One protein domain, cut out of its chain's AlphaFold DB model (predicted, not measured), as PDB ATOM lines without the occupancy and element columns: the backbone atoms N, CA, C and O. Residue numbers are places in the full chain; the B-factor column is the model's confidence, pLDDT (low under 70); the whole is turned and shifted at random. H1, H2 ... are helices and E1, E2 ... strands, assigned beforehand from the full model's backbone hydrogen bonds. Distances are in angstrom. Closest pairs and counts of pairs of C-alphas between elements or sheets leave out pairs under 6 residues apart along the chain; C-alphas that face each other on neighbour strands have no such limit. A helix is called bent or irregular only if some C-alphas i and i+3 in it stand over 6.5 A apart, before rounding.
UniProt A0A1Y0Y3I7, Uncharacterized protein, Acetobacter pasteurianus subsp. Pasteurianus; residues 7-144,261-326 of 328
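This is residues 7 to 144 and 261 to 326 of the 328 residues of an uncharacterized protein of Acetobacter pasteurianus subsp. Pasteurianus (UniProt A0A1Y0Y3I7). A small sheet of three strands, E3, E2 and E7, has helix H2 and the arm H4b of a long bent helix over one face, and a second small sheet of E4, E5 and E6 stands beyond its other side with its strands set crosswise to those of the first. H1 and the short strand pair E1 and E8 lie on the far side of H4b from the sheets, the arm H4a reaches away from the body, and residues 312 to 318 and 320 to 326, most of them in H5, stick out. The printed part has 204 residues, with five named helices and eight named strands in the order E1 H1 H2 E2 E3 E4 E5 E6 E7 H3 H4 E8 H5. The class is mixed, helices and strands, and the sheets E3 - E2 - E7, E4 - E5 - E6 and E1 - E8 are antiparallel. The whole is only just compact, close to loose, with a radius of gyration of the C-alphas of 20.0 A and spans of 64 by 40 by 31 A.

E1, residues 7 to 9, is the antiparallel neighbour of E8, residues 302 to 305, with N 9 and O 302 at 2.8 A. H4, residues 261 to 294, was assigned as one helix by its hydrogen bonds but is bent, with C-alphas 277 and 280 7.0 A apart; its arms H4a, residues 261 to 277, and H4b, residues 280 to 294, stand at a steep tilt of 54 degrees. H1, residues 15 to 27, touches H4b with residues 20 to 25 alone, opposite ways at a steep tilt of 69 degrees, only just short of about perpendicular; the closest C-alphas, of Leu 21 and Val 289, are 7.1 A apart. H2, residues 30 to 44, is on the sheet of E2, residues 47 to 52, E3, residues 80 to 84, and E7, residues 122 to 125. Its height over the sheet is 7.5 A, and it runs along the strands over E3 and E2, its closest C-alphas to E2 being those of Met 37 and Gly 47, 5.0 A apart. H2 and H4b lie on the same face, making two layers, helices on one face of a sheet; H4b and E7 come closest at the C-alphas of Asn 281 and Leu 123, 6.5 A. In the hairpin E2 and E3, N 50 and O 82 are 2.9 A apart; across E2 and E7, N 49 and O 123 are 2.9 A apart. E4, residues 89 to 93, E5, residues 109 to 112, and E6, residues 115 to 118, form a meander, each strand the antiparallel neighbour of the one before, with N 90 and O 111 at 2.9 A and N 112 and O 115 at 2.8 A. H3, residues 132 to 138, touches no helix and is irregular, C-alphas 133 and 136 being 7.2 A apart. H5, residues 313 to 324, touches no helix. Every O i to N i+4 pair is within hydrogen-bond range in H1, H2, H4a, H4b and H5; in H3 1 of 3 is, and 3 of 4 O i to N i+3 pairs.

E1 begins at C-alpha 7, (-48.381, -20.962, -10.913). From first to last C-alpha, H1 measures 18.4 A, H2 20.5 A, E2 15.7 A, H4a 24.0 A, H4b 21.2 A and H5 16.4 A. H4b begins at C-alpha 280, (-40.001, -31.072, -1.980), and H5 ends at C-alpha 324, (-45.761, 4.820, -6.812).

The C-alphas farthest apart, of Val 58 and Ser 325, are 67.8 A apart. Residues 145 to 260 are not printed, and C-alphas 144 and 261 across the cut are 27.7 A apart. The links E2 to E3 and E4 to E5 are long, with 27 and 15 residues. The mean pLDDT of the printed part is 89.5; residues 11 to 12, 58 to 60 and 310 to 326 are under 70.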
ATOM      1  N   SER A   7     -48.763 -21.647  -9.678       79.56
ATOM      2  CA  SER A   7     -48.381 -20.962 -10.913       79.56
ATOM      3  C   SER A   7     -46.983 -21.409 -11.322       79.56
ATOM      4  O   SER A   7     -46.042 -21.270 -10.534       79.56
ATOM      5  N   LEU A   8     -46.852 -21.934 -12.542       79.19
ATOM      6  CA  LEU A   8     -45.555 -22.203 -13.157       79.19
ATOM      7  C   LEU A   8     -44.912 -20.881 -13.599       79.19
ATOM      8  O   LEU A   8     -45.601 -19.953 -14.023       79.19
ATOM      9  N   ARG A   9     -43.588 -20.781 -13.472       75.81
ATOM     10  CA  ARG A   9     -42.790 -19.618 -13.877       75.81
ATOM     11  C   ARG A   9     -41.622 -20.074 -14.735       75.81
ATOM     12  O   ARG A   9     -41.012 -21.096 -14.439       75.81
ATOM     13  N   ALA A  10     -41.290 -19.291 -15.752       72.81
ATOM     14  CA  ALA A  10     -40.114 -19.498 -16.585       72.81
ATOM     15  C   ALA A  10     -39.532 -18.148 -17.030       72.81
ATOM     16  O   ALA A  10     -40.266 -17.162 -17.128       72.81
ATOM     17  N   GLY A  11     -38.229 -18.109 -17.329       60.88
ATOM     18  CA  GLY A  11     -37.618 -16.995 -18.064       60.88
ATOM     19  C   GLY A  11     -38.245 -16.820 -19.460       60.88
ATOM     20  O   GLY A  11     -38.823 -17.763 -20.003       60.88
ATOM     21  N   GLY A  12     -38.169 -15.605 -20.020       60.06
ATOM     22  CA  GLY A  12     -38.902 -15.201 -21.231       60.06
ATOM     23  C   GLY A  12     -38.801 -16.180 -22.412       60.06
ATOM     24  O   GLY A  12     -37.739 -16.728 -22.688       60.06
ATOM     25  N   GLY A  13     -39.924 -16.389 -23.117       72.69
ATOM     26  CA  GLY A  13     -39.995 -17.197 -24.347       72.69
ATOM     27  C   GLY A  13     -40.343 -18.685 -24.180       72.69
ATOM     28  O   GLY A  13     -40.347 -19.409 -25.168       72.69
ATOM     29  N   LYS A  14     -40.667 -19.164 -22.969       83.81
ATOM     30  CA  LYS A  14     -40.952 -20.594 -22.688       83.81
ATOM     31  C   LYS A  14     -42.447 -20.938 -22.525       83.81
ATOM     32  O   LYS A  14     -42.783 -21.914 -21.857       83.81
ATOM     33  N   ALA A  15     -43.348 -20.159 -23.127       86.31
ATOM     34  CA  ALA A  15     -44.800 -20.335 -22.981       86.31
ATOM     35  C   ALA A  15     -45.284 -21.733 -23.416       86.31
ATOM     36  O   ALA A  15     -46.030 -22.381 -22.685       86.31
ATOM     37  N   ASP A  16     -44.782 -22.249 -24.540       90.19
ATOM     38  CA  ASP A  16     -45.168 -23.577 -25.040       90.19
ATOM     39  C   ASP A  16     -44.777 -24.703 -24.077       90.19
ATOM     40  O   ASP A  16     -45.543 -25.643 -23.864       90.19
ATOM     41  N   ARG A  17     -43.604 -24.590 -23.440       92.12
ATOM     42  CA  ARG A  17     -43.152 -25.550 -22.423       92.12
ATOM     43  C   ARG A  17     -44.041 -25.516 -21.185       92.12
ATOM     44  O   ARG A  17     -44.368 -26.573 -20.657       92.12
ATOM     45  N   ILE A  18     -44.458 -24.329 -20.744       91.62
ATOM     46  CA  ILE A  18     -45.409 -24.188 -19.635       91.62
ATOM     47  C   ILE A  18     -46.738 -24.864 -19.991       91.62
ATOM     48  O   ILE A  18     -47.214 -25.685 -19.216       91.62
ATOM     49  N   ASN A  19     -47.282 -24.613 -21.186       92.00
ATOM     50  CA  ASN A  19     -48.540 -25.226 -21.629       92.00
ATOM     51  C   ASN A  19     -48.457 -26.763 -21.666       92.00
ATOM     52  O   ASN A  19     -49.381 -27.450 -21.231       92.00
ATOM     53  N   GLN A  20     -47.335 -27.316 -22.139       94.62
ATOM     54  CA  GLN A  20     -47.091 -28.763 -22.119       94.62
ATOM     55  C   GLN A  20     -47.037 -29.319 -20.688       94.62
ATOM     56  O   GLN A  20     -47.622 -30.367 -20.416       94.62
ATOM     57  N   LEU A  21     -46.373 -28.614 -19.764       95.25
ATOM     58  CA  LEU A  21     -46.324 -28.997 -18.352       95.25
ATOM     59  C   LEU A  21     -47.710 -28.969 -17.701       95.25
ATOM     60  O   LEU A  21     -48.055 -29.901 -16.982       95.25
ATOM     61  N   GLU A  22     -48.513 -27.934 -17.950       93.62
ATOM     62  CA  GLU A  22     -49.872 -27.824 -17.405       93.62
ATOM     63  C   GLU A  22     -50.802 -28.922 -17.940       93.62
ATOM     64  O   GLU A  22     -51.574 -29.515 -17.174       93.62
ATOM     65  N   ALA A  23     -50.694 -29.244 -19.232       95.62
ATOM     66  CA  ALA A  23     -51.426 -30.351 -19.840       95.62
ATOM     67  C   ALA A  23     -51.040 -31.692 -19.196       95.62
ATOM     68  O   ALA A  23     -51.908 -32.490 -18.842       95.62
ATOM     69  N   GLU A  24     -49.746 -31.914 -18.969       96.94
ATOM     70  CA  GLU A  24     -49.245 -33.145 -18.360       96.94
ATOM     71  C   GLU A  24     -49.577 -33.236 -16.858       96.94
ATOM     72  O   GLU A  24     -49.935 -34.306 -16.366       96.94
ATOM     73  N   PHE A  25     -49.570 -32.115 -16.130       96.31
ATOM     74  CA  PHE A  25     -50.030 -32.044 -14.736       96.31
ATOM     75  C   PHE A  25     -51.517 -32.380 -14.616       96.31
ATOM     76  O   PHE A  25     -51.922 -33.082 -13.682       96.31
ATOM     77  N   THR A  26     -52.323 -31.903 -15.568       96.00
ATOM     78  CA  THR A  26     -53.741 -32.253 -15.689       96.00
ATOM     79  C   THR A  26     -53.912 -33.741 -15.989       96.00
ATOM     80  O   THR A  26     -54.658 -34.414 -15.279       96.00
ATOM     81  N   ARG A  27     -53.181 -34.288 -16.973       97.12
ATOM     82  CA  ARG A  27     -53.230 -35.715 -17.337       97.12
ATOM     83  C   ARG A  27     -52.884 -36.626 -16.157       97.12
ATOM     84  O   ARG A  27     -53.546 -37.638 -15.944       97.12
ATOM     85  N   LEU A  28     -51.860 -36.259 -15.387       97.12
ATOM     86  CA  LEU A  28     -51.411 -36.989 -14.198       97.12
ATOM     87  C   LEU A  28     -52.253 -36.708 -12.947       97.12
ATOM     88  O   LEU A  28     -51.997 -37.301 -11.900       97.12
ATOM     89  N   ASN A  29     -53.237 -35.810 -13.039       96.19
ATOM     90  CA  ASN A  29     -54.103 -35.404 -11.938       96.19
ATOM     91  C   ASN A  29     -53.320 -34.974 -10.678       96.19
ATOM     92  O   ASN A  29     -53.690 -35.292  -9.544       96.19
ATOM     93  N   VAL A  30     -52.214 -34.240 -10.870       95.88
ATOM     94  CA  VAL A  30     -51.252 -33.900  -9.801       95.88
ATOM     95  C   VAL A  30     -51.944 -33.227  -8.612       95.88
ATOM     96  O   VAL A  30     -51.645 -33.529  -7.459       95.88
ATOM     97  N   ARG A  31     -52.916 -32.344  -8.873       92.50
ATOM     98  CA  ARG A  31     -53.645 -31.620  -7.823       92.50
ATOM     99  C   ARG A  31     -54.418 -32.555  -6.891       92.50
ATOM    100  O   ARG A  31     -54.340 -32.387  -5.674       92.50
ATOM    101  N   ASP A  32     -55.168 -33.509  -7.438       95.31
ATOM    102  CA  ASP A  32     -55.947 -34.450  -6.629       95.31
ATOM    103  C   ASP A  32     -55.047 -35.449  -5.905       95.31
ATOM    104  O   ASP A  32     -55.276 -35.777  -4.744       95.31
ATOM    105  N   VAL A  33     -53.973 -35.879  -6.565       96.50
ATOM    106  CA  VAL A  33     -52.964 -36.752  -5.970       96.50
ATOM    107  C   VAL A  33     -52.331 -36.099  -4.740       96.50
ATOM    108  O   VAL A  33     -52.286 -36.716  -3.679       96.50
ATOM    109  N   LEU A  34     -51.903 -34.835  -4.833       95.81
ATOM    110  CA  LEU A  34     -51.346 -34.110  -3.686       95.81
ATOM    111  C   LEU A  34     -52.380 -33.869  -2.580       95.81
ATOM    112  O   LEU A  34     -52.039 -33.962  -1.400       95.81
ATOM    113  N   ARG A  35     -53.644 -33.599  -2.941       95.19
ATOM    114  CA  ARG A  35     -54.751 -33.530  -1.975       95.19
ATOM    115  C   ARG A  35     -54.860 -34.841  -1.195       95.19
ATOM    116  O   ARG A  35     -54.841 -34.812   0.032       95.19
ATOM    117  N   ARG A  36     -54.896 -35.978  -1.895       96.81
ATOM    118  CA  ARG A  36     -54.945 -37.313  -1.279       96.81
ATOM    119  C   ARG A  36     -53.729 -37.594  -0.398       96.81
ATOM    120  O   ARG A  36     -53.888 -38.184   0.660       96.81
ATOM    121  N   MET A  37     -52.532 -37.147  -0.782       97.44
ATOM    122  CA  MET A  37     -51.338 -37.284   0.067       97.44
ATOM    123  C   MET A  37     -51.460 -36.509   1.381       97.44
ATOM    124  O   MET A  37     -51.093 -37.033   2.430       97.44
ATOM    125  N   ALA A  38     -52.016 -35.293   1.349       95.31
ATOM    126  CA  ALA A  38     -52.297 -34.529   2.563       95.31
ATOM    127  C   ALA A  38     -53.392 -35.188   3.427       95.31
ATOM    128  O   ALA A  38     -53.280 -35.204   4.651       95.31
ATOM    129  N   GLU A  39     -54.426 -35.765   2.809       95.44
ATOM    130  CA  GLU A  39     -55.465 -36.530   3.515       95.44
ATOM    131  C   GLU A  39     -54.891 -37.789   4.181       95.44
ATOM    132  O   GLU A  39     -55.148 -38.031   5.358       95.44
ATOM    133  N   MET A  40     -54.070 -38.567   3.467       96.88
ATOM    134  CA  MET A  40     -53.420 -39.767   4.006       96.88
ATOM    135  C   MET A  40     -52.462 -39.431   5.155       96.88
ATOM    136  O   MET A  40     -52.496 -40.102   6.183       96.88
ATOM    137  N   ASP A  41     -51.682 -38.355   5.041       95.94
ATOM    138  CA  ASP A  41     -50.875 -37.831   6.149       95.94
ATOM    139  C   ASP A  41     -51.741 -37.470   7.374       95.94
ATOM    140  O   ASP A  41     -51.386 -37.774   8.516       95.94
ATOM    141  N   GLY A  42     -52.922 -36.887   7.157       94.75
ATOM    142  CA  GLY A  42     -53.893 -36.610   8.215       94.75
ATOM    143  C   GLY A  42     -54.478 -37.871   8.864       94.75
ATOM    144  O   GLY A  42     -54.553 -37.948  10.091       94.75
ATOM    145  N   HIS A  43     -54.873 -38.866   8.068       94.69
ATOM    146  CA  HIS A  43     -55.530 -40.087   8.550       94.69
ATOM    147  C   HIS A  43     -54.560 -41.093   9.175       94.69
ATOM    148  O   HIS A  43     -54.856 -41.650  10.233       94.69
ATOM    149  N   TYR A  44     -53.411 -41.299   8.535       95.44
ATOM    150  CA  TYR A  44     -52.471 -42.383   8.824       95.44
ATOM    151  C   TYR A  44     -51.095 -41.888   9.281       95.44
ATOM    152  O   TYR A  44     -50.263 -42.697   9.672       95.44
ATOM    153  N   GLY A  45     -50.830 -40.577   9.224       95.69
ATOM    154  CA  GLY A  45     -49.531 -40.007   9.591       95.69
ATOM    155  C   GLY A  45     -48.496 -40.021   8.465       95.69
ATOM    156  O   GLY A  45     -47.397 -39.507   8.648       95.69
ATOM    157  N   MET A  46     -48.823 -40.599   7.306       96.12
ATOM    158  CA  MET A  46     -48.015 -40.514   6.090       96.12
ATOM    159  C   MET A  46     -48.851 -40.813   4.838       96.12
ATOM    160  O   MET A  46     -49.920 -41.410   4.915       96.12
ATOM    161  N   GLY A  47     -48.335 -40.438   3.672       96.56
ATOM    162  CA  GLY A  47     -48.809 -40.877   2.362       96.56
ATOM    163  C   GLY A  47     -47.632 -41.336   1.506       96.56
ATOM    164  O   GLY A  47     -46.544 -40.760   1.583       96.56
ATOM    165  N   LEU A  48     -47.831 -42.378   0.701       97.12
ATOM    166  CA  LEU A  48     -46.833 -42.850  -0.256       97.12
ATOM    167  C   LEU A  48     -47.384 -42.682  -1.666       97.12
ATOM    168  O   LEU A  48     -48.462 -43.178  -1.985       97.12
ATOM    169  N   LEU A  49     -46.638 -41.986  -2.518       97.88
ATOM    170  CA  LEU A  49     -47.013 -41.789  -3.909       97.88
ATOM    171  C   LEU A  49     -46.144 -42.647  -4.819       97.88
ATOM    172  O   LEU A  49     -44.970 -42.341  -5.028       97.88
ATOM    173  N   TYR A  50     -46.725 -43.711  -5.367       97.19
ATOM    174  CA  TYR A  50     -46.047 -44.565  -6.330       97.19
ATOM    175  C   TYR A  50     -45.945 -43.884  -7.696       97.19
ATOM    176  O   TYR A  50     -46.936 -43.396  -8.244       97.19
ATOM    177  N   VAL A  51     -44.732 -43.870  -8.244       97.00
ATOM    178  CA  VAL A  51     -44.429 -43.333  -9.571       97.00
ATOM    179  C   VAL A  51     -44.441 -44.478 -10.580       97.00
ATOM    180  O   VAL A  51     -43.465 -45.226 -10.708       97.00
ATOM    181  N   ASP A  52     -45.551 -44.617 -11.304       95.62
ATOM    182  CA  ASP A  52     -45.704 -45.666 -12.305       95.62
ATOM    183  C   ASP A  52     -44.979 -45.288 -13.602       95.62
ATOM    184  O   ASP A  52     -45.378 -44.378 -14.330       95.62
ATOM    185  N   THR A  53     -43.912 -46.030 -13.893       94.19
ATOM    186  CA  THR A  53     -43.099 -45.906 -15.117       94.19
ATOM    187  C   THR A  53     -43.370 -47.035 -16.121       94.19
ATOM    188  O   THR A  53     -42.649 -47.199 -17.105       94.19
ATOM    189  N   GLY A  54     -44.393 -47.859 -15.871       90.19
ATOM    190  CA  GLY A  54     -44.771 -48.981 -16.726       90.19
ATOM    191  C   GLY A  54     -43.933 -50.247 -16.566       90.19
ATOM    192  O   GLY A  54     -44.073 -51.164 -17.376       90.19
ATOM    193  N   LEU A  55     -43.069 -50.308 -15.552       87.31
ATOM    194  CA  LEU A  55     -42.305 -51.509 -15.224       87.31
ATOM    195  C   LEU A  55     -43.200 -52.553 -14.547       87.31
ATOM    196  O   LEU A  55     -43.986 -52.236 -13.658       87.31
ATOM    197  N   SER A  56     -43.048 -53.813 -14.959       77.56
ATOM    198  CA  SER A  56     -43.793 -54.925 -14.369       77.56
ATOM    199  C   SER A  56     -43.248 -55.281 -12.978       77.56
ATOM    200  O   SER A  56     -42.036 -55.486 -12.850       77.56
ATOM    201  N   PRO A  57     -44.123 -55.455 -11.968       72.00
ATOM    202  CA  PRO A  57     -43.759 -56.025 -10.668       72.00
ATOM    203  C   PRO A  57     -43.059 -57.385 -10.767       72.00
ATOM    204  O   PRO A  57     -42.120 -57.659 -10.025       72.00
ATOM    205  N   VAL A  58     -43.477 -58.218 -11.725       65.69
ATOM    206  CA  VAL A  58     -43.011 -59.608 -11.885       65.69
ATOM    207  C   VAL A  58     -41.586 -59.675 -12.441       65.69
ATOM    208  O   VAL A  58     -40.845 -60.607 -12.154       65.69
ATOM    209  N   ALA A  59     -41.174 -58.665 -13.208       65.38
ATOM    210  CA  ALA A  59     -39.850 -58.619 -13.824       65.38
ATOM    211  C   ALA A  59     -38.746 -58.121 -12.866       65.38
ATOM    212  O   ALA A  59     -37.615 -57.915 -13.298       65.38
ATOM    213  N   GLY A  60     -39.061 -57.857 -11.589       68.75
ATOM    214  CA  GLY A  60     -38.091 -57.441 -10.563       68.75
ATOM    215  C   GLY A  60     -37.539 -56.013 -10.699       68.75
ATOM    216  O   GLY A  60     -36.890 -55.517  -9.781       68.75
ATOM    217  N   GLY A  61     -37.835 -55.302 -11.793       81.62
ATOM    218  CA  GLY A  61     -37.298 -53.960 -12.065       81.62
ATOM    219  C   GLY A  61     -37.723 -52.867 -11.071       81.62
ATOM    220  O   GLY A  61     -37.105 -51.801 -11.024       81.62
ATOM    221  N   LEU A  62     -38.752 -53.115 -10.254       90.75
ATOM    222  CA  LEU A  62     -39.224 -52.170  -9.235       90.75
ATOM    223  C   LEU A  62     -38.316 -52.101  -7.997       90.75
ATOM    224  O   LEU A  62     -38.293 -51.066  -7.330       90.75
ATOM    225  N   ALA A  63     -37.520 -53.139  -7.727       91.25
ATOM    226  CA  ALA A  63     -36.535 -53.124  -6.646       91.25
ATOM    227  C   ALA A  63     -35.315 -52.241  -6.972       91.25
ATOM    228  O   ALA A  63     -34.592 -51.817  -6.072       91.25
ATOM    229  N   SER A  64     -35.093 -51.938  -8.254       91.50
ATOM    230  CA  SER A  64     -34.020 -51.052  -8.704       91.50
ATOM    231  C   SER A  64     -34.393 -49.575  -8.543       91.50
ATOM    232  O   SER A  64     -35.564 -49.211  -8.729       91.50
ATOM    233  N   PRO A  65     -33.411 -48.701  -8.258       93.31
ATOM    234  CA  PRO A  65     -33.656 -47.281  -8.068       93.31
ATOM    235  C   PRO A  65     -34.183 -46.614  -9.338       93.31
ATOM    236  O   PRO A  65     -33.663 -46.807 -10.435       93.31
ATOM    237  N   LEU A  66     -35.198 -45.770  -9.166       93.25
ATOM    238  CA  LEU A  66     -35.584 -44.760 -10.143       93.25
ATOM    239  C   LEU A  66     -34.781 -43.489  -9.859       93.25
ATOM    240  O   LEU A  66     -35.040 -42.816  -8.863       93.25
ATOM    241  N   LEU A  67     -33.776 -43.198 -10.682       93.00
ATOM    242  CA  LEU A  67     -33.023 -41.945 -10.622       93.00
ATOM    243  C   LEU A  67     -33.591 -40.976 -11.668       93.00
ATOM    244  O   LEU A  67     -34.058 -41.397 -12.727       93.00
ATOM    245  N   LEU A  68     -33.540 -39.673 -11.392       90.25
ATOM    246  CA  LEU A  68     -33.958 -38.629 -12.337       90.25
ATOM    247  C   LEU A  68     -32.893 -38.404 -13.418       90.25
ATOM    248  O   LEU A  68     -32.315 -37.325 -13.533       90.25
ATOM    249  N   ARG A  69     -32.583 -39.465 -14.164       87.81
ATOM    250  CA  ARG A  69     -31.630 -39.478 -15.271       87.81
ATOM    251  C   ARG A  69     -32.168 -40.348 -16.411       87.81
ATOM    252  O   ARG A  69     -32.930 -41.279 -16.124       87.81
ATOM    253  N   PRO A  70     -31.779 -40.090 -17.670       80.19
ATOM    254  CA  PRO A  70     -32.312 -40.809 -18.829       80.19
ATOM    255  C   PRO A  70     -32.145 -42.336 -18.776       80.19
ATOM    256  O   PRO A  70     -32.956 -43.057 -19.354       80.19
ATOM    257  N   GLU A  71     -31.128 -42.846 -18.071       83.69
ATOM    258  CA  GLU A  71     -30.829 -44.283 -17.986       83.69
ATOM    259  C   GLU A  71     -31.907 -45.060 -17.221       83.69
ATOM    260  O   GLU A  71     -32.233 -46.194 -17.573       83.69
ATOM    261  N   THR A  72     -32.471 -44.454 -16.174       85.19
ATOM    262  CA  THR A  72     -33.501 -45.073 -15.323       85.19
ATOM    263  C   THR A  72     -34.892 -44.487 -15.544       85.19
ATOM    264  O   THR A  72     -35.878 -45.130 -15.184       85.19
ATOM    265  N   PHE A  73     -34.992 -43.291 -16.134       91.12
ATOM    266  CA  PHE A  73     -36.241 -42.590 -16.421       91.12
ATOM    267  C   PHE A  73     -36.337 -42.284 -17.921       91.12
ATOM    268  O   PHE A  73     -35.852 -41.261 -18.403       91.12
ATOM    269  N   ARG A  74     -36.970 -43.186 -18.679       90.56
ATOM    270  CA  ARG A  74     -37.131 -43.033 -20.132       90.56
ATOM    271  C   ARG A  74     -38.182 -41.960 -20.450       90.56
ATOM    272  O   ARG A  74     -39.232 -41.914 -19.808       90.56
ATOM    273  N   GLN A  75     -37.939 -41.150 -21.477       94.62
ATOM    274  CA  GLN A  75     -38.938 -40.220 -22.018       94.62
ATOM    275  C   GLN A  75     -40.239 -40.966 -22.380       94.62
ATOM    276  O   GLN A  75     -40.196 -42.070 -22.926       94.62
ATOM    277  N   GLY A  76     -41.394 -40.395 -22.036       94.38
ATOM    278  CA  GLY A  76     -42.712 -41.010 -22.233       94.38
ATOM    279  C   GLY A  76     -43.035 -42.207 -21.323       94.38
ATOM    280  O   GLY A  76     -44.057 -42.860 -21.530       94.38
ATOM    281  N   SER A  77     -42.187 -42.537 -20.339       94.50
ATOM    282  CA  SER A  77     -42.431 -43.680 -19.445       94.50
ATOM    283  C   SER A  77     -43.380 -43.388 -18.283       94.50
ATOM    284  O   SER A  77     -43.970 -44.332 -17.763       94.50
ATOM    285  N   LEU A  78     -43.562 -42.125 -17.875       96.62
ATOM    286  CA  LEU A  78     -44.401 -41.767 -16.729       96.62
ATOM    287  C   LEU A  78     -45.883 -41.964 -17.060       96.62
ATOM    288  O   LEU A  78     -46.511 -41.149 -17.738       96.62
ATOM    289  N   ARG A  79     -46.469 -43.048 -16.555       96.25
ATOM    290  CA  ARG A  79     -47.863 -43.411 -16.819       96.25
ATOM    291  C   ARG A  79     -48.811 -42.727 -15.851       96.25
ATOM    292  O   ARG A  79     -49.762 -42.086 -16.299       96.25
ATOM    293  N   ALA A  80     -48.538 -42.849 -14.554       97.19
ATOM    294  CA  ALA A  80     -49.423 -42.381 -13.498       97.19
ATOM    295  C   ALA A  80     -48.674 -42.071 -12.195       97.19
ATOM    296  O   ALA A  80     -47.578 -42.570 -11.935       97.19
ATOM    297  N   LEU A  81     -49.325 -41.274 -11.354       98.06
ATOM    298  CA  LEU A  81     -48.972 -41.070  -9.956       98.06
ATOM    299  C   LEU A  81     -50.065 -41.735  -9.116       98.06
ATOM    300  O   LEU A  81     -51.219 -41.312  -9.163       98.06
ATOM    301  N   VAL A  82     -49.725 -42.800  -8.391       97.06
ATOM    302  CA  VAL A  82     -50.702 -43.659  -7.708       97.06
ATOM    303  C   VAL A  82     -50.578 -43.499  -6.191       97.06
ATOM    304  O   VAL A  82     -49.579 -43.931  -5.615       97.06
ATOM    305  N   PRO A  83     -51.569 -42.881  -5.523       97.19
ATOM    306  CA  PRO A  83     -51.653 -42.862  -4.068       97.19
ATOM    307  C   PRO A  83     -51.716 -44.281  -3.498       97.19
ATOM    308  O   PRO A  83     -52.611 -45.047  -3.850       97.19
ATOM    309  N   VAL A  84     -50.794 -44.613  -2.600       96.25
ATOM    310  CA  VAL A  84     -50.762 -45.883  -1.875       96.25
ATOM    311  C   VAL A  84     -50.991 -45.595  -0.399       96.25
ATOM    312  O   VAL A  84     -50.254 -44.826   0.222       96.25
ATOM    313  N   GLU A  85     -52.024 -46.216   0.167       95.00
ATOM    314  CA  GLU A  85     -52.275 -46.099   1.598       95.00
ATOM    315  C   GLU A  85     -51.172 -46.806   2.394       95.00
ATOM    316  O   GLU A  85     -50.809 -47.941   2.063       95.00
ATOM    317  N   PRO A  86     -50.676 -46.196   3.483       93.25
ATOM    318  CA  PRO A  86     -49.562 -46.756   4.246       93.25
ATOM    319  C   PRO A  86     -49.849 -48.130   4.853       93.25
ATOM    320  O   PRO A  86     -48.921 -48.910   5.040       93.25
ATOM    321  N   VAL A  87     -51.121 -48.443   5.129       93.50
ATOM    322  CA  VAL A  87     -51.559 -49.727   5.703       93.50
ATOM    323  C   VAL A  87     -51.200 -50.929   4.821       93.50
ATOM    324  O   VAL A  87     -51.026 -52.034   5.322       93.50
ATOM    325  N   TRP A  88     -51.026 -50.714   3.515       94.75
ATOM    326  CA  TRP A  88     -50.641 -51.751   2.553       94.75
ATOM    327  C   TRP A  88     -49.133 -51.842   2.325       94.75
ATOM    328  O   TRP A  88     -48.684 -52.539   1.408       94.75
ATOM    329  N   THR A  89     -48.358 -51.105   3.122       95.06
ATOM    330  CA  THR A  89     -46.919 -50.959   2.942       95.06
ATOM    331  C   THR A  89     -46.151 -51.294   4.205       95.06
ATOM    332  O   THR A  89     -46.609 -51.047   5.320       95.06
ATOM    333  N   THR A  90     -44.953 -51.839   4.038       94.81
ATOM    334  CA  THR A  90     -44.043 -52.123   5.151       94.81
ATOM    335  C   THR A  90     -42.613 -51.814   4.714       94.81
ATOM    336  O   THR A  90     -42.233 -52.191   3.602       94.81
ATOM    337  N   PRO A  91     -41.798 -51.133   5.533       94.50
ATOM    338  CA  PRO A  91     -40.384 -50.927   5.234       94.50
ATOM    339  C   PRO A  91     -39.670 -52.280   5.118       94.50
ATOM    340  O   PRO A  91     -39.875 -53.173   5.936       94.50
ATOM    341  N   ALA A  92     -38.824 -52.438   4.103       92.81
ATOM    342  CA  ALA A  92     -38.099 -53.685   3.861       92.81
ATOM    343  C   ALA A  92     -36.656 -53.642   4.387       92.81
ATOM    344  O   ALA A  92     -36.178 -54.622   4.949       92.81
ATOM    345  N   ALA A  93     -35.965 -52.512   4.222       90.62
ATOM    346  CA  ALA A  93     -34.592 -52.329   4.685       90.62
ATOM    347  C   ALA A  93     -34.353 -50.890   5.156       90.62
ATOM    348  O   ALA A  93     -34.759 -49.939   4.482       90.62
ATOM    349  N   TYR A  94     -33.676 -50.730   6.293       93.62
ATOM    350  CA  TYR A  94     -33.233 -49.449   6.845       93.62
ATOM    351  C   TYR A  94     -32.014 -49.661   7.752       93.62
ATOM    352  O   TYR A  94     -31.815 -50.746   8.293       93.62
ATOM    353  N   GLU A  95     -31.194 -48.624   7.904       93.56
ATOM    354  CA  GLU A  95     -29.997 -48.656   8.749       93.56
ATOM    355  C   GLU A  95     -30.352 -48.389  10.222       93.56
ATOM    356  O   GLU A  95     -31.178 -47.519  10.508       93.56
ATOM    357  N   THR A  96     -29.712 -49.096  11.157       94.56
ATOM    358  CA  THR A  96     -29.984 -49.003  12.606       94.56
ATOM    359  C   THR A  96     -28.739 -48.949  13.486       94.56
ATOM    360  O   THR A  96     -28.867 -48.716  14.685       94.56
ATOM    361  N   ALA A  97     -27.547 -49.196  12.943       94.44
ATOM    362  CA  ALA A  97     -26.316 -49.337  13.713       94.44
ATOM    363  C   ALA A  97     -25.606 -48.000  13.948       94.44
ATOM    364  O   ALA A  97     -25.067 -47.776  15.030       94.44
ATOM    365  N   ASN A  98     -25.597 -47.106  12.954       94.56
ATOM    366  CA  ASN A  98     -24.846 -45.853  13.022       94.56
ATOM    367  C   ASN A  98     -25.753 -44.622  12.832       94.56
ATOM    368  O   ASN A  98     -26.178 -44.375  11.701       94.56
ATOM    369  N   PRO A  99     -25.986 -43.799  13.875       93.56
ATOM    370  CA  PRO A  99     -26.810 -42.589  13.775       93.56
ATOM    371  C   PRO A  99     -26.231 -41.509  12.851       93.56
ATOM    372  O   PRO A  99     -26.963 -40.635  12.397       93.56
ATOM    373  N   LEU A 100     -24.933 -41.565  12.538       94.94
ATOM    374  CA  LEU A 100     -24.290 -40.647  11.595       94.94
ATOM    375  C   LEU A 100     -24.443 -41.099  10.135       94.94
ATOM    376  O   LEU A 100     -24.087 -40.356   9.220       94.94
ATOM    377  N   HIS A 101     -24.942 -42.314   9.892       94.44
ATOM    378  CA  HIS A 101     -25.137 -42.805   8.537       94.44
ATOM    379  C   HIS A 101     -26.338 -42.098   7.877       94.44
ATOM    380  O   HIS A 101     -27.414 -42.039   8.476       94.44
ATOM    381  N   PRO A 102     -26.236 -41.616   6.622       91.69
ATOM    382  CA  PRO A 102     -27.324 -40.874   5.970       91.69
ATOM    383  C   PRO A 102     -28.662 -41.623   5.885       91.69
ATOM    384  O   PRO A 102     -29.719 -40.984   5.839       91.69
ATOM    385  N   ALA A 103     -28.609 -42.960   5.864       92.00
ATOM    386  CA  ALA A 103     -29.766 -43.856   5.806       92.00
ATOM    387  C   ALA A 103     -30.305 -44.302   7.182       92.00
ATOM    388  O   ALA A 103     -31.225 -45.120   7.218       92.00
ATOM    389  N   PHE A 104     -29.743 -43.811   8.296       95.00
ATOM    390  CA  PHE A 104     -30.178 -44.184   9.645       95.00
ATOM    391  C   PHE A 104     -31.678 -43.941   9.820       95.00
ATOM    392  O   PHE A 104     -32.161 -42.830   9.593       95.00
ATOM    393  N   TYR A 105     -32.417 -45.002  10.153       95.12
ATOM    394  CA  TYR A 105     -33.872 -44.997  10.310       95.12
ATOM    395  C   TYR A 105     -34.640 -44.378   9.122       95.12
ATOM    396  O   TYR A 105     -35.706 -43.773   9.278       95.12
ATOM    397  N   LYS A 106     -34.110 -44.553   7.903       93.69
ATOM    398  CA  LYS A 106     -34.759 -44.173   6.642       93.69
ATOM    399  C   LYS A 106     -34.911 -45.400   5.739       93.69
ATOM    400  O   LYS A 106     -33.895 -45.933   5.282       93.69
ATOM    401  N   PRO A 107     -36.150 -45.832   5.441       95.12
ATOM    402  CA  PRO A 107     -36.396 -46.964   4.554       95.12
ATOM    403  C   PRO A 107     -35.773 -46.766   3.169       95.12
ATOM    404  O   PRO A 107     -36.012 -45.752   2.514       95.12
ATOM    405  N   GLN A 108     -34.983 -47.742   2.724       95.56
ATOM    406  CA  GLN A 108     -34.369 -47.786   1.389       95.56
ATOM    407  C   GLN A 108     -35.243 -48.534   0.377       95.56
ATOM    408  O   GLN A 108     -35.158 -48.317  -0.832       95.56
ATOM    409  N   SER A 109     -36.133 -49.388   0.871       95.50
ATOM    410  CA  SER A 109     -37.106 -50.130   0.081       95.50
ATOM    411  C   SER A 109     -38.357 -50.417   0.907       95.50
ATOM    412  O   SER A 109     -38.329 -50.394   2.141       95.50
ATOM    413  N   TRP A 110     -39.460 -50.669   0.210       96.06
ATOM    414  CA  TRP A 110     -40.776 -50.923   0.782       96.06
ATOM    415  C   TRP A 110     -41.394 -52.153   0.133       96.06
ATOM    416  O   TRP A 110     -41.344 -52.313  -1.086       96.06
ATOM    417  N   TRP A 111     -42.025 -52.993   0.940       95.25
ATOM    418  CA  TRP A 111     -42.985 -53.975   0.469       95.25
ATOM    419  C   TRP A 111     -44.332 -53.291   0.278       95.25
ATOM    420  O   TRP A 111     -44.844 -52.685   1.215       95.25
ATOM    421  N   VAL A 112     -44.906 -53.399  -0.916       94.06
ATOM    422  CA  VAL A 112     -46.270 -52.962  -1.234       94.06
ATOM    423  C   VAL A 112     -47.028 -54.187  -1.725       94.06
ATOM    424  O   VAL A 112     -46.762 -54.668  -2.825       94.06
ATOM    425  N   GLN A 113     -47.917 -54.737  -0.891       88.00
ATOM    426  CA  GLN A 113     -48.682 -55.961  -1.202       88.00
ATOM    427  C   GLN A 113     -47.814 -57.107  -1.770       88.00
ATOM    428  O   GLN A 113     -48.120 -57.697  -2.804       88.00
ATOM    429  N   GLY A 114     -46.673 -57.386  -1.131       88.00
ATOM    430  CA  GLY A 114     -45.751 -58.453  -1.552       88.00
ATOM    431  C   GLY A 114     -44.844 -58.115  -2.741       88.00
ATOM    432  O   GLY A 114     -44.023 -58.940  -3.124       88.00
ATOM    433  N   THR A 115     -44.925 -56.904  -3.300       92.00
ATOM    434  CA  THR A 115     -43.967 -56.409  -4.300       92.00
ATOM    435  C   THR A 115     -42.914 -55.532  -3.629       92.00
ATOM    436  O   THR A 115     -43.263 -54.606  -2.899       92.00
ATOM    437  N   LEU A 116     -41.630 -55.792  -3.886       93.75
ATOM    438  CA  LEU A 116     -40.536 -54.967  -3.374       93.75
ATOM    439  C   LEU A 116     -40.289 -53.765  -4.292       93.75
ATOM    440  O   LEU A 116     -39.980 -53.927  -5.474       93.75
ATOM    441  N   LEU A 117     -40.395 -52.560  -3.738       94.88
ATOM    442  CA  LEU A 117     -40.133 -51.300  -4.427       94.88
ATOM    443  C   LEU A 117     -38.934 -50.593  -3.794       94.88
ATOM    444  O   LEU A 117     -38.820 -50.507  -2.572       94.88
ATOM    445  N   HIS A 118     -38.070 -50.015  -4.625       95.62
ATOM    446  CA  HIS A 118     -37.054 -49.076  -4.156       95.62
ATOM    447  C   HIS A 118     -37.705 -47.789  -3.628       95.62
ATOM    448  O   HIS A 118     -38.664 -47.293  -4.225       95.62
ATOM    449  N   ALA A 119     -37.158 -47.188  -2.567       95.50
ATOM    450  CA  ALA A 119     -37.726 -45.985  -1.950       95.50
ATOM    451  C   ALA A 119     -37.865 -44.805  -2.926       95.50
ATOM    452  O   ALA A 119     -38.816 -44.042  -2.829       95.50
ATOM    453  N   THR A 120     -36.990 -44.678  -3.927       95.44
ATOM    454  CA  THR A 120     -37.088 -43.598  -4.934       95.44
ATOM    455  C   THR A 120     -38.281 -43.725  -5.891       95.44
ATOM    456  O   THR A 120     -38.565 -42.793  -6.636       95.44
ATOM    457  N   ARG A 121     -38.997 -44.856  -5.881       95.31
ATOM    458  CA  ARG A 121     -40.252 -45.045  -6.632       95.31
ATOM    459  C   ARG A 121     -41.490 -44.653  -5.827       95.31
ATOM    460  O   ARG A 121     -42.590 -44.681  -6.375       95.31
ATOM    461  N   LEU A 122     -41.315 -44.317  -4.550       95.75
ATOM    462  CA  LEU A 122     -42.370 -43.946  -3.617       95.75
ATOM    463  C   LEU A 122     -42.035 -42.587  -3.000       95.75
ATOM    464  O   LEU A 122     -41.176 -42.481  -2.127       95.75
ATOM    465  N   LEU A 123     -42.724 -41.531  -3.428       96.94
ATOM    466  CA  LEU A 123     -42.555 -40.225  -2.792       96.94
ATOM    467  C   LEU A 123     -43.285 -40.238  -1.452       96.94
ATOM    468  O   LEU A 123     -44.503 -40.416  -1.401       96.94
ATOM    469  N   ARG A 124     -42.530 -40.084  -0.363       95.94
ATOM    470  CA  ARG A 124     -43.060 -40.092   1.002       95.94
ATOM    471  C   ARG A 124     -43.519 -38.695   1.401       95.94
ATOM    472  O   ARG A 124     -42.737 -37.748   1.364       95.94
ATOM    473  N   PHE A 125     -44.766 -38.588   1.831       97.06
ATOM    474  CA  PHE A 125     -45.371 -37.395   2.413       97.06
ATOM    475  C   PHE A 125     -45.591 -37.645   3.902       97.06
ATOM    476  O   PHE A 125     -46.312 -38.567   4.264       97.06
ATOM    477  N   CYS A 126     -44.946 -36.864   4.764       96.19
ATOM    478  CA  CYS A 126     -45.064 -36.996   6.215       96.19
ATOM    479  C   CYS A 126     -44.820 -35.630   6.858       96.19
ATOM    480  O   CYS A 126     -43.700 -35.124   6.819       96.19
ATOM    481  N   ALA A 127     -45.855 -35.020   7.429       93.44
ATOM    482  CA  ALA A 127     -45.763 -33.685   8.017       93.44
ATOM    483  C   ALA A 127     -45.335 -33.700   9.493       93.44
ATOM    484  O   ALA A 127     -44.794 -32.714   9.984       93.44
ATOM    485  N   ARG A 128     -45.611 -34.791  10.219       93.88
ATOM    486  CA  ARG A 128     -45.432 -34.895  11.683       93.88
ATOM    487  C   ARG A 128     -44.559 -36.087  12.054       93.88
ATOM    488  O   ARG A 128     -44.986 -36.966  12.798       93.88
ATOM    489  N   GLU A 129     -43.366 -36.140  11.470       94.50
ATOM    490  CA  GLU A 129     -42.428 -37.249  11.655       94.50
ATOM    491  C   GLU A 129     -42.060 -37.436  13.133       94.50
ATOM    492  O   GLU A 129     -41.800 -36.472  13.856       94.50
ATOM    493  N   VAL A 130     -42.068 -38.688  13.585       96.50
ATOM    494  CA  VAL A 130     -41.693 -39.046  14.957       96.50
ATOM    495  C   VAL A 130     -40.167 -39.175  15.096       96.50
ATOM    496  O   VAL A 130     -39.483 -39.436  14.101       96.50
ATOM    497  N   PRO A 131     -39.611 -39.042  16.316       95.62
ATOM    498  CA  PRO A 131     -38.205 -39.348  16.584       95.62
ATOM    499  C   PRO A 131     -37.808 -40.743  16.089       95.62
ATOM    500  O   PRO A 131     -38.630 -41.658  16.114       95.62
ATOM    501  N   ASP A 132     -36.541 -40.923  15.701       94.12
ATOM    502  CA  ASP A 132     -36.060 -42.145  15.037       94.12
ATOM    503  C   ASP A 132     -36.461 -43.433  15.768       94.12
ATOM    504  O   ASP A 132     -37.029 -44.336  15.161       94.12
ATOM    505  N   ILE A 133     -36.285 -43.473  17.090       93.38
ATOM    506  CA  ILE A 133     -36.630 -44.633  17.926       93.38
ATOM    507  C   ILE A 133     -38.112 -45.038  17.852       93.38
ATOM    508  O   ILE A 133     -38.447 -46.202  18.053       93.38
ATOM    509  N   LEU A 134     -39.008 -44.093  17.550       96.06
ATOM    510  CA  LEU A 134     -40.446 -44.333  17.436       96.06
ATOM    511  C   LEU A 134     -40.875 -44.690  16.010       96.06
ATOM    512  O   LEU A 134     -41.959 -45.238  15.837       96.06
ATOM    513  N   LYS A 135     -40.054 -44.430  14.986       95.44
ATOM    514  CA  LYS A 135     -40.434 -44.645  13.580       95.44
ATOM    515  C   LYS A 135     -40.950 -46.054  13.283       95.44
ATOM    516  O   LYS A 135     -41.989 -46.133  12.627       95.44
ATOM    517  N   PRO A 136     -40.343 -47.154  13.777       94.12
ATOM    518  CA  PRO A 136     -40.880 -48.492  13.529       94.12
ATOM    519  C   PRO A 136     -42.323 -48.667  14.024       94.12
ATOM    520  O   PRO A 136     -43.124 -49.301  13.344       94.12
ATOM    521  N   ALA A 137     -42.687 -48.048  15.154       95.00
ATOM    522  CA  ALA A 137     -44.042 -48.115  15.708       95.00
ATOM    523  C   ALA A 137     -45.081 -47.333  14.882       95.00
ATOM    524  O   ALA A 137     -46.273 -47.605  14.984       95.00
ATOM    525  N   TYR A 138     -44.632 -46.391  14.049       95.50
ATOM    526  CA  TYR A 138     -45.469 -45.554  13.182       95.50
ATOM    527  C   TYR A 138     -45.297 -45.896  11.694       95.50
ATOM    528  O   TYR A 138     -45.558 -45.059  10.834       95.50
ATOM    529  N   ASN A 139     -44.812 -47.102  11.365       94.44
ATOM    530  CA  ASN A 139     -44.514 -47.524   9.988       94.44
ATOM    531  C   ASN A 139     -43.605 -46.532   9.226       94.44
ATOM    532  O   ASN A 139     -43.748 -46.325   8.026       94.44
ATOM    533  N   PHE A 140     -42.682 -45.876   9.940       94.94
ATOM    534  CA  PHE A 140     -41.798 -44.808   9.446       94.94
ATOM    535  C   PHE A 140     -42.534 -43.574   8.888       94.94
ATOM    536  O   PHE A 140     -41.975 -42.776   8.123       94.94
ATOM    537  N   GLY A 141     -43.787 -43.404   9.302       95.06
ATOM    538  CA  GLY A 141     -44.570 -42.193   9.145       95.06
ATOM    539  C   GLY A 141     -44.466 -41.273  10.356       95.06
ATOM    540  O   GLY A 141     -43.471 -41.250  11.086       95.06
ATOM    541  N   GLY A 142     -45.516 -40.487  10.539       95.94
ATOM    542  CA  GLY A 142     -45.676 -39.537  11.622       95.94
ATOM    543  C   GLY A 142     -46.899 -39.811  12.488       95.94
ATOM    544  O   GLY A 142     -47.642 -40.766  12.273       95.94
ATOM    545  N   VAL A 143     -47.139 -38.933  13.459       95.75
ATOM    546  CA  VAL A 143     -48.380 -38.970  14.245       95.75
ATOM    547  C   VAL A 143     -49.534 -38.466  13.378       95.75
ATOM    548  O   VAL A 143     -49.490 -37.352  12.834       95.75
ATOM    549  N   SER A 144     -50.587 -39.274  13.239       94.69
ATOM    550  CA  SER A 144     -51.758 -38.882  12.458       94.69
ATOM    551  C   SER A 144     -52.547 -37.772  13.159       94.69
ATOM    552  O   SER A 144     -52.595 -37.675  14.389       94.69
ATOM    553  N   GLY A 261     -57.838 -11.357  11.601       86.50
ATOM    554  CA  GLY A 261     -56.509 -11.644  12.146       86.50
ATOM    555  C   GLY A 261     -56.229 -13.147  12.229       86.50
ATOM    556  O   GLY A 261     -55.181 -13.611  11.782       86.50
ATOM    557  N   GLU A 262     -57.193 -13.928  12.723       87.19
ATOM    558  CA  GLU A 262     -57.085 -15.390  12.812       87.19
ATOM    559  C   GLU A 262     -57.002 -16.043  11.427       87.19
ATOM    560  O   GLU A 262     -56.224 -16.976  11.217       87.19
ATOM    561  N   ILE A 263     -57.775 -15.541  10.459       89.19
ATOM    562  CA  ILE A 263     -57.764 -16.028   9.075       89.19
ATOM    563  C   ILE A 263     -56.412 -15.746   8.408       89.19
ATOM    564  O   ILE A 263     -55.899 -16.625   7.712       89.19
ATOM    565  N   ARG A 264     -55.808 -14.573   8.640       89.00
ATOM    566  CA  ARG A 264     -54.475 -14.229   8.114       89.00
ATOM    567  C   ARG A 264     -53.396 -15.161   8.666       89.00
ATOM    568  O   ARG A 264     -52.708 -15.807   7.879       89.00
ATOM    569  N   VAL A 265     -53.335 -15.341   9.990       89.94
ATOM    570  CA  VAL A 265     -52.397 -16.287  10.632       89.94
ATOM    571  C   VAL A 265     -52.606 -17.713  10.114       89.94
ATOM    572  O   VAL A 265     -51.648 -18.452   9.871       89.94
ATOM    573  N   PHE A 266     -53.860 -18.115   9.898       91.94
ATOM    574  CA  PHE A 266     -54.170 -19.411   9.309       91.94
ATOM    575  C   PHE A 266     -53.655 -19.548   7.872       91.94
ATOM    576  O   PHE A 266     -53.106 -20.593   7.523       91.94
ATOM    577  N   TYR A 267     -53.787 -18.522   7.032       92.19
ATOM    578  CA  TYR A 267     -53.256 -18.549   5.669       92.19
ATOM    579  C   TYR A 267     -51.725 -18.574   5.629       92.19
ATOM    580  O   TYR A 267     -51.175 -19.348   4.843       92.19
ATOM    581  N   ASP A 268     -51.043 -17.838   6.509       91.69
ATOM    582  CA  ASP A 268     -49.578 -17.894   6.638       91.69
ATOM    583  C   ASP A 268     -49.108 -19.300   7.019       91.69
ATOM    584  O   ASP A 268     -48.184 -19.855   6.418       91.69
ATOM    585  N   ARG A 269     -49.810 -19.939   7.960       91.69
ATOM    586  CA  ARG A 269     -49.569 -21.336   8.333       91.69
ATOM    587  C   ARG A 269     -49.765 -22.288   7.153       91.69
ATOM    588  O   ARG A 269     -48.947 -23.186   6.967       91.69
ATOM    589  N   ILE A 270     -50.828 -22.126   6.360       92.19
ATOM    590  CA  ILE A 270     -51.042 -22.965   5.171       92.19
ATOM    591  C   ILE A 270     -49.932 -22.742   4.139       92.19
ATOM    592  O   ILE A 270     -49.465 -23.716   3.555       92.19
ATOM    593  N   SER A 271     -49.471 -21.506   3.948       91.81
ATOM    594  CA  SER A 271     -48.334 -21.202   3.073       91.81
ATOM    595  C   SER A 271     -47.065 -21.926   3.540       91.81
ATOM    596  O   SER A 271     -46.462 -22.685   2.780       91.81
ATOM    597  N   ALA A 272     -46.724 -21.823   4.829       92.56
ATOM    598  CA  ALA A 272     -45.595 -22.547   5.417       92.56
ATOM    599  C   ALA A 272     -45.741 -24.077   5.297       92.56
ATOM    600  O   ALA A 272     -44.764 -24.793   5.056       92.56
ATOM    601  N   TYR A 273     -46.965 -24.594   5.423       93.19
ATOM    602  CA  TYR A 273     -47.264 -26.007   5.205       93.19
ATOM    603  C   TYR A 273     -47.044 -26.418   3.743       93.19
ATOM    604  O   TYR A 273     -46.403 -27.429   3.486       93.19
ATOM    605  N   GLN A 274     -47.514 -25.637   2.766       93.69
ATOM    606  CA  GLN A 274     -47.279 -25.911   1.342       93.69
ATOM    607  C   GLN A 274     -45.778 -25.947   1.013       93.69
ATOM    608  O   GLN A 274     -45.316 -26.855   0.319       93.69
ATOM    609  N   GLU A 275     -45.014 -25.004   1.562       94.06
ATOM    610  CA  GLU A 275     -43.562 -24.904   1.393       94.06
ATOM    611  C   GLU A 275     -42.797 -26.081   2.019       94.06
ATOM    612  O   GLU A 275     -41.919 -26.655   1.386       94.06
ATOM    613  N   SER A 276     -43.138 -26.489   3.242       94.00
ATOM    614  CA  SER A 276     -42.423 -27.570   3.938       94.00
ATOM    615  C   SER A 276     -42.872 -28.975   3.516       94.00
ATOM    616  O   SER A 276     -42.038 -29.862   3.344       94.00
ATOM    617  N   PHE A 277     -44.177 -29.191   3.328       95.12
ATOM    618  CA  PHE A 277     -44.761 -30.515   3.097       95.12
ATOM    619  C   PHE A 277     -44.926 -30.858   1.611       95.12
ATOM    620  O   PHE A 277     -44.646 -31.986   1.206       95.12
ATOM    621  N   LEU A 278     -45.385 -29.913   0.778       95.25
ATOM    622  CA  LEU A 278     -45.680 -30.195  -0.635       95.25
ATOM    623  C   LEU A 278     -44.503 -29.894  -1.557       95.25
ATOM    624  O   LEU A 278     -44.268 -30.664  -2.489       95.25
ATOM    625  N   ARG A 279     -43.768 -28.794  -1.331       95.00
ATOM    626  CA  ARG A 279     -42.730 -28.337  -2.269       95.00
ATOM    627  C   ARG A 279     -41.681 -29.400  -2.598       95.00
ATOM    628  O   ARG A 279     -41.434 -29.560  -3.791       95.00
ATOM    629  N   PRO A 280     -41.078 -30.139  -1.645       95.31
ATOM    630  CA  PRO A 280     -40.001 -31.072  -1.980       95.31
ATOM    631  C   PRO A 280     -40.446 -32.140  -2.988       95.31
ATOM    632  O   PRO A 280     -39.814 -32.327  -4.031       95.31
ATOM    633  N   ASN A 281     -41.588 -32.778  -2.724       96.56
ATOM    634  CA  ASN A 281     -42.135 -33.810  -3.603       96.56
ATOM    635  C   ASN A 281     -42.730 -33.221  -4.886       96.56
ATOM    636  O   ASN A 281     -42.621 -33.842  -5.938       96.56
ATOM    637  N   LEU A 282     -43.313 -32.020  -4.844       96.38
ATOM    638  CA  LEU A 282     -43.835 -31.360  -6.040       96.38
ATOM    639  C   LEU A 282     -42.720 -30.925  -6.999       96.38
ATOM    640  O   LEU A 282     -42.865 -31.093  -8.205       96.38
ATOM    641  N   THR A 283     -41.583 -30.453  -6.488       95.88
ATOM    642  CA  THR A 283     -40.377 -30.219  -7.298       95.88
ATOM    643  C   THR A 283     -39.900 -31.517  -7.944       95.88
ATOM    644  O   THR A 283     -39.563 -31.536  -9.126       95.88
ATOM    645  N   HIS A 284     -39.924 -32.624  -7.201       95.75
ATOM    646  CA  HIS A 284     -39.552 -33.928  -7.740       95.75
ATOM    647  C   HIS A 284     -40.503 -34.386  -8.860       95.75
ATOM    648  O   HIS A 284     -40.042 -34.798  -9.924       95.75
ATOM    649  N   ILE A 285     -41.818 -34.231  -8.666       96.94
ATOM    650  CA  ILE A 285     -42.840 -34.497  -9.690       96.94
ATOM    651  C   ILE A 285     -42.628 -33.599 -10.913       96.94
ATOM    652  O   ILE A 285     -42.674 -34.089 -12.038       96.94
ATOM    653  N   LEU A 286     -42.343 -32.307 -10.719       96.31
ATOM    654  CA  LEU A 286     -42.068 -31.377 -11.813       96.31
ATOM    655  C   LEU A 286     -40.882 -31.856 -12.663       96.31
ATOM    656  O   LEU A 286     -40.997 -31.930 -13.883       96.31
ATOM    657  N   HIS A 287     -39.773 -32.253 -12.034       95.81
ATOM    658  CA  HIS A 287     -38.611 -32.782 -12.754       95.81
ATOM    659  C   HIS A 287     -38.910 -34.108 -13.469       95.81
ATOM    660  O   HIS A 287     -38.471 -34.299 -14.602       95.81
ATOM    661  N   MET A 288     -39.682 -35.011 -12.849       96.50
ATOM    662  CA  MET A 288     -40.145 -36.249 -13.498       96.50
ATOM    663  C   MET A 288     -40.974 -35.951 -14.747       96.50
ATOM    664  O   MET A 288     -40.793 -36.595 -15.776       96.50
ATOM    665  N   VAL A 289     -41.859 -34.957 -14.675       96.69
ATOM    666  CA  VAL A 289     -42.682 -34.521 -15.803       96.69
ATOM    667  C   VAL A 289     -41.819 -33.915 -16.916       96.69
ATOM    668  O   VAL A 289     -41.996 -34.273 -18.078       96.69
ATOM    669  N   MET A 290     -40.841 -33.066 -16.588       95.50
ATOM    670  CA  MET A 290     -39.904 -32.513 -17.579       95.50
ATOM    671  C   MET A 290     -39.100 -33.608 -18.286       95.50
ATOM    672  O   MET A 290     -39.008 -33.614 -19.512       95.50
ATOM    673  N   LEU A 291     -38.576 -34.581 -17.532       95.38
ATOM    674  CA  LEU A 291     -37.895 -35.747 -18.100       95.38
ATOM    675  C   LEU A 291     -38.835 -36.584 -18.971       95.38
ATOM    676  O   LEU A 291     -38.433 -37.046 -20.038       95.38
ATOM    677  N   ASN A 292     -40.090 -36.753 -18.553       96.44
ATOM    678  CA  ASN A 292     -41.084 -37.486 -19.325       96.44
ATOM    679  C   ASN A 292     -41.374 -36.825 -20.677       96.44
ATOM    680  O   ASN A 292     -41.475 -37.525 -21.682       96.44
ATOM    681  N   LEU A 293     -41.498 -35.497 -20.700       95.56
ATOM    682  CA  LEU A 293     -41.852 -34.739 -21.899       95.56
ATOM    683  C   LEU A 293     -40.651 -34.507 -22.819       95.56
ATOM    684  O   LEU A 293     -40.764 -34.677 -24.032       95.56
ATOM    685  N   TRP A 294     -39.504 -34.124 -22.258       94.69
ATOM    686  CA  TRP A 294     -38.376 -33.572 -23.017       94.69
ATOM    687  C   TRP A 294     -37.085 -34.385 -22.898       94.69
ATOM    688  O   TRP A 294     -36.102 -34.052 -23.553       94.69
ATOM    689  N   GLY A 295     -37.047 -35.404 -22.035       93.31
ATOM    690  CA  GLY A 295     -35.833 -36.177 -21.756       93.31
ATOM    691  C   GLY A 295     -34.767 -35.421 -20.950       93.31
ATOM    692  O   GLY A 295     -33.717 -35.985 -20.658       93.31
ATOM    693  N   ALA A 296     -35.028 -34.169 -20.559       92.81
ATOM    694  CA  ALA A 296     -34.121 -33.324 -19.786       92.81
ATOM    695  C   ALA A 296     -34.894 -32.412 -18.818       92.81
ATOM    696  O   ALA A 296     -36.036 -32.034 -19.081       92.81
ATOM    697  N   VAL A 297     -34.252 -32.041 -17.707       92.62
ATOM    698  CA  VAL A 297     -34.785 -31.068 -16.739       92.62
ATOM    699  C   VAL A 297     -34.346 -29.661 -17.145       92.62
ATOM    700  O   VAL A 297     -33.157 -29.420 -17.339       92.62
ATOM    701  N   ASP A 298     -35.299 -28.737 -17.253       91.31
ATOM    702  CA  ASP A 298     -35.042 -27.309 -17.471       91.31
ATOM    703  C   ASP A 298     -35.120 -26.577 -16.125       91.31
ATOM    704  O   ASP A 298     -36.207 -26.356 -15.592       91.31
ATOM    705  N   THR A 299     -33.963 -26.222 -15.563       89.00
ATOM    706  CA  THR A 299     -33.857 -25.622 -14.223       89.00
ATOM    707  C   THR A 299     -34.403 -24.200 -14.130       89.00
ATOM    708  O   THR A 299     -34.632 -23.717 -13.024       89.00
ATOM    709  N   ASP A 300     -34.639 -23.525 -15.259       90.44
ATOM    710  CA  ASP A 300     -35.216 -22.175 -15.256       90.44
ATOM    711  C   ASP A 300     -36.735 -22.197 -15.045       90.44
ATOM    712  O   ASP A 300     -37.353 -21.150 -14.823       90.44
ATOM    713  N   ILE A 301     -37.359 -23.370 -15.177       90.38
ATOM    714  CA  ILE A 301     -38.791 -23.540 -14.978       90.38
ATOM    715  C   ILE A 301     -39.035 -23.971 -13.534       90.38
ATOM    716  O   ILE A 301     -38.614 -25.036 -13.091       90.38
ATOM    717  N   THR A 302     -39.761 -23.140 -12.797       91.31
ATOM    718  CA  THR A 302     -40.057 -23.342 -11.375       91.31
ATOM    719  C   THR A 302     -41.536 -23.090 -11.090       91.31
ATOM    720  O   THR A 302     -42.326 -22.822 -11.997       91.31
ATOM    721  N   PHE A 303     -41.944 -23.188  -9.824       92.12
ATOM    722  CA  PHE A 303     -43.311 -22.891  -9.412       92.12
ATOM    723  C   PHE A 303     -43.374 -22.105  -8.105       92.12
ATOM    724  O   PHE A 303     -42.538 -22.250  -7.205       92.12
ATOM    725  N   THR A 304     -44.447 -21.328  -7.976       91.25
ATOM    726  CA  THR A 304     -44.820 -20.622  -6.746       91.25
ATOM    727  C   THR A 304     -46.253 -20.967  -6.363       91.25
ATOM    728  O   THR A 304     -47.121 -21.026  -7.239       91.25
ATOM    729  N   PHE A 305     -46.512 -21.160  -5.071       89.94
ATOM    730  CA  PHE A 305     -47.881 -21.234  -4.564       89.94
ATOM    731  C   PHE A 305     -48.521 -19.845  -4.610       89.94
ATOM    732  O   PHE A 305     -47.858 -18.838  -4.352       89.94
ATOM    733  N   ARG A 306     -49.801 -19.776  -4.984       87.38
ATOM    734  CA  ARG A 306     -50.536 -18.507  -4.987       87.38
ATOM    735  C   ARG A 306     -50.902 -18.111  -3.551       87.38
ATOM    736  O   ARG A 306     -51.392 -18.974  -2.819       87.38
ATOM    737  N   PRO A 307     -50.728 -16.833  -3.161       85.56
ATOM    738  CA  PRO A 307     -51.205 -16.339  -1.875       85.56
ATOM    739  C   PRO A 307     -52.699 -16.621  -1.686       85.56
ATOM    740  O   PRO A 307     -53.499 -16.438  -2.605       85.56
ATOM    741  N   LEU A 308     -53.059 -17.089  -0.489       84.69
ATOM    742  CA  LEU A 308     -54.449 -17.373  -0.120       84.69
ATOM    743  C   LEU A 308     -55.184 -16.125   0.368       84.69
ATOM    744  O   LEU A 308     -56.399 -16.031   0.205       84.69
ATOM    745  N   TRP A 309     -54.450 -15.179   0.961       78.94
ATOM    746  CA  TRP A 309     -54.970 -13.847   1.223       78.94
ATOM    747  C   TRP A 309     -54.906 -13.038  -0.069       78.94
ATOM    748  O   TRP A 309     -53.837 -12.901  -0.666       78.94
ATOM    749  N   GLN A 310     -56.047 -12.508  -0.483       67.69
ATOM    750  CA  GLN A 310     -56.130 -11.483  -1.510       67.69
ATOM    751  C   GLN A 310     -56.712 -10.263  -0.818       67.69
ATOM    752  O   GLN A 310     -57.744 -10.366  -0.155       67.69
ATOM    753  N   MET A 311     -55.986  -9.153  -0.896       62.72
ATOM    754  CA  MET A 311     -56.510  -7.866  -0.457       62.72
ATOM    755  C   MET A 311     -57.687  -7.514  -1.362       62.72
ATOM    756  O   MET A 311     -57.735  -7.955  -2.516       62.72
ATOM    757  N   ASP A 312     -58.657  -6.783  -0.830       63.31
ATOM    758  CA  ASP A 312     -59.718  -6.259  -1.677       63.31
ATOM    759  C   ASP A 312     -59.122  -5.292  -2.723       63.31
ATOM    760  O   ASP A 312     -58.002  -4.786  -2.593       63.31
ATOM    761  N   GLU A 313     -59.840  -5.080  -3.828       55.59
ATOM    762  CA  GLU A 313     -59.340  -4.259  -4.942       55.59
ATOM    763  C   GLU A 313     -58.993  -2.826  -4.492       55.59
ATOM    764  O   GLU A 313     -58.095  -2.200  -5.057       55.59
ATOM    765  N   ALA A 314     -59.656  -2.330  -3.442       58.56
ATOM    766  CA  ALA A 314     -59.433  -1.010  -2.865       58.56
ATOM    767  C   ALA A 314     -58.128  -0.927  -2.052       58.56
ATOM    768  O   ALA A 314     -57.341  -0.003  -2.263       58.56
ATOM    769  N   GLU A 315     -57.854  -1.885  -1.163       60.59
ATOM    770  CA  GLU A 315     -56.603  -1.946  -0.401       60.59
ATOM    771  C   GLU A 315     -55.403  -2.215  -1.322       60.59
ATOM    772  O   GLU A 315     -54.324  -1.651  -1.118       60.59
ATOM    773  N   GLN A 316     -55.580  -3.037  -2.364       59.88
ATOM    774  CA  GLN A 316     -54.538  -3.289  -3.361       59.88
ATOM    775  C   GLN A 316     -54.218  -2.019  -4.169       59.88
ATOM    776  O   GLN A 316     -53.043  -1.690  -4.344       59.88
ATOM    777  N   ALA A 317     -55.241  -1.264  -4.590       56.97
ATOM    778  CA  ALA A 317     -55.067   0.017  -5.275       56.97
ATOM    779  C   ALA A 317     -54.366   1.068  -4.395       56.97
ATOM    780  O   ALA A 317     -53.516   1.812  -4.888       56.97
ATOM    781  N   ASP A 318     -54.663   1.106  -3.094       68.31
ATOM    782  CA  ASP A 318     -54.029   2.036  -2.150       68.31
ATOM    783  C   ASP A 318     -52.548   1.684  -1.890       68.31
ATOM    784  O   ASP A 318     -51.692   2.567  -1.791       68.31
ATOM    785  N   ILE A 319     -52.202   0.391  -1.852       65.19
ATOM    786  CA  ILE A 319     -50.801  -0.062  -1.789       65.19
ATOM    787  C   ILE A 319     -50.048   0.271  -3.074       65.19
ATOM    788  O   ILE A 319     -48.901   0.723  -3.009       65.19
ATOM    789  N   ASP A 320     -50.657   0.048  -4.234       65.62
ATOM    790  CA  ASP A 320     -50.016   0.333  -5.516       65.62
ATOM    791  C   ASP A 320     -49.826   1.848  -5.713       65.62
ATOM    792  O   ASP A 320     -48.763   2.271  -6.177       65.62
ATOM    793  N   ALA A 321     -50.762   2.676  -5.233       65.81
ATOM    794  CA  ALA A 321     -50.599   4.127  -5.148       65.81
ATOM    795  C   ALA A 321     -49.447   4.533  -4.206       65.81
ATOM    796  O   ALA A 321     -48.606   5.354  -4.574       65.81
ATOM    797  N   LYS A 322     -49.340   3.911  -3.023       69.19
ATOM    798  CA  LYS A 322     -48.252   4.175  -2.058       69.19
ATOM    799  C   LYS A 322     -46.871   3.743  -2.561       69.19
ATOM    800  O   LYS A 322     -45.872   4.411  -2.283       69.19
ATOM    801  N   LYS A 323     -46.789   2.652  -3.328       64.31
ATOM    802  CA  LYS A 323     -45.544   2.220  -3.989       64.31
ATOM    803  C   LYS A 323     -45.113   3.186  -5.089       64.31
ATOM    804  O   LYS A 323     -43.920   3.406  -5.245       64.31
ATOM    805  N   GLN A 324     -46.058   3.785  -5.815       59.59
ATOM    806  CA  GLN A 324     -45.761   4.820  -6.812       59.59
ATOM    807  C   GLN A 324     -45.341   6.154  -6.178       59.59
ATOM    808  O   GLN A 324     -44.585   6.905  -6.790       59.59
ATOM    809  N   SER A 325     -45.787   6.450  -4.953       57.88
ATOM    810  CA  SER A 325     -45.441   7.686  -4.237       57.88
ATOM    811  C   SER A 325     -44.161   7.611  -3.397       57.88
ATOM    812  O   SER A 325     -43.784   8.613  -2.795       57.88
ATOM    813  N   THR A 326     -43.506   6.449  -3.308       44.25
ATOM    814  CA  THR A 326     -42.255   6.290  -2.550       44.25
ATOM    815  C   THR A 326     -41.069   6.406  -3.520       44.25
ATOM    816  O   THR A 326     -40.938   5.539  -4.386       44.25
TER     817      THR A 326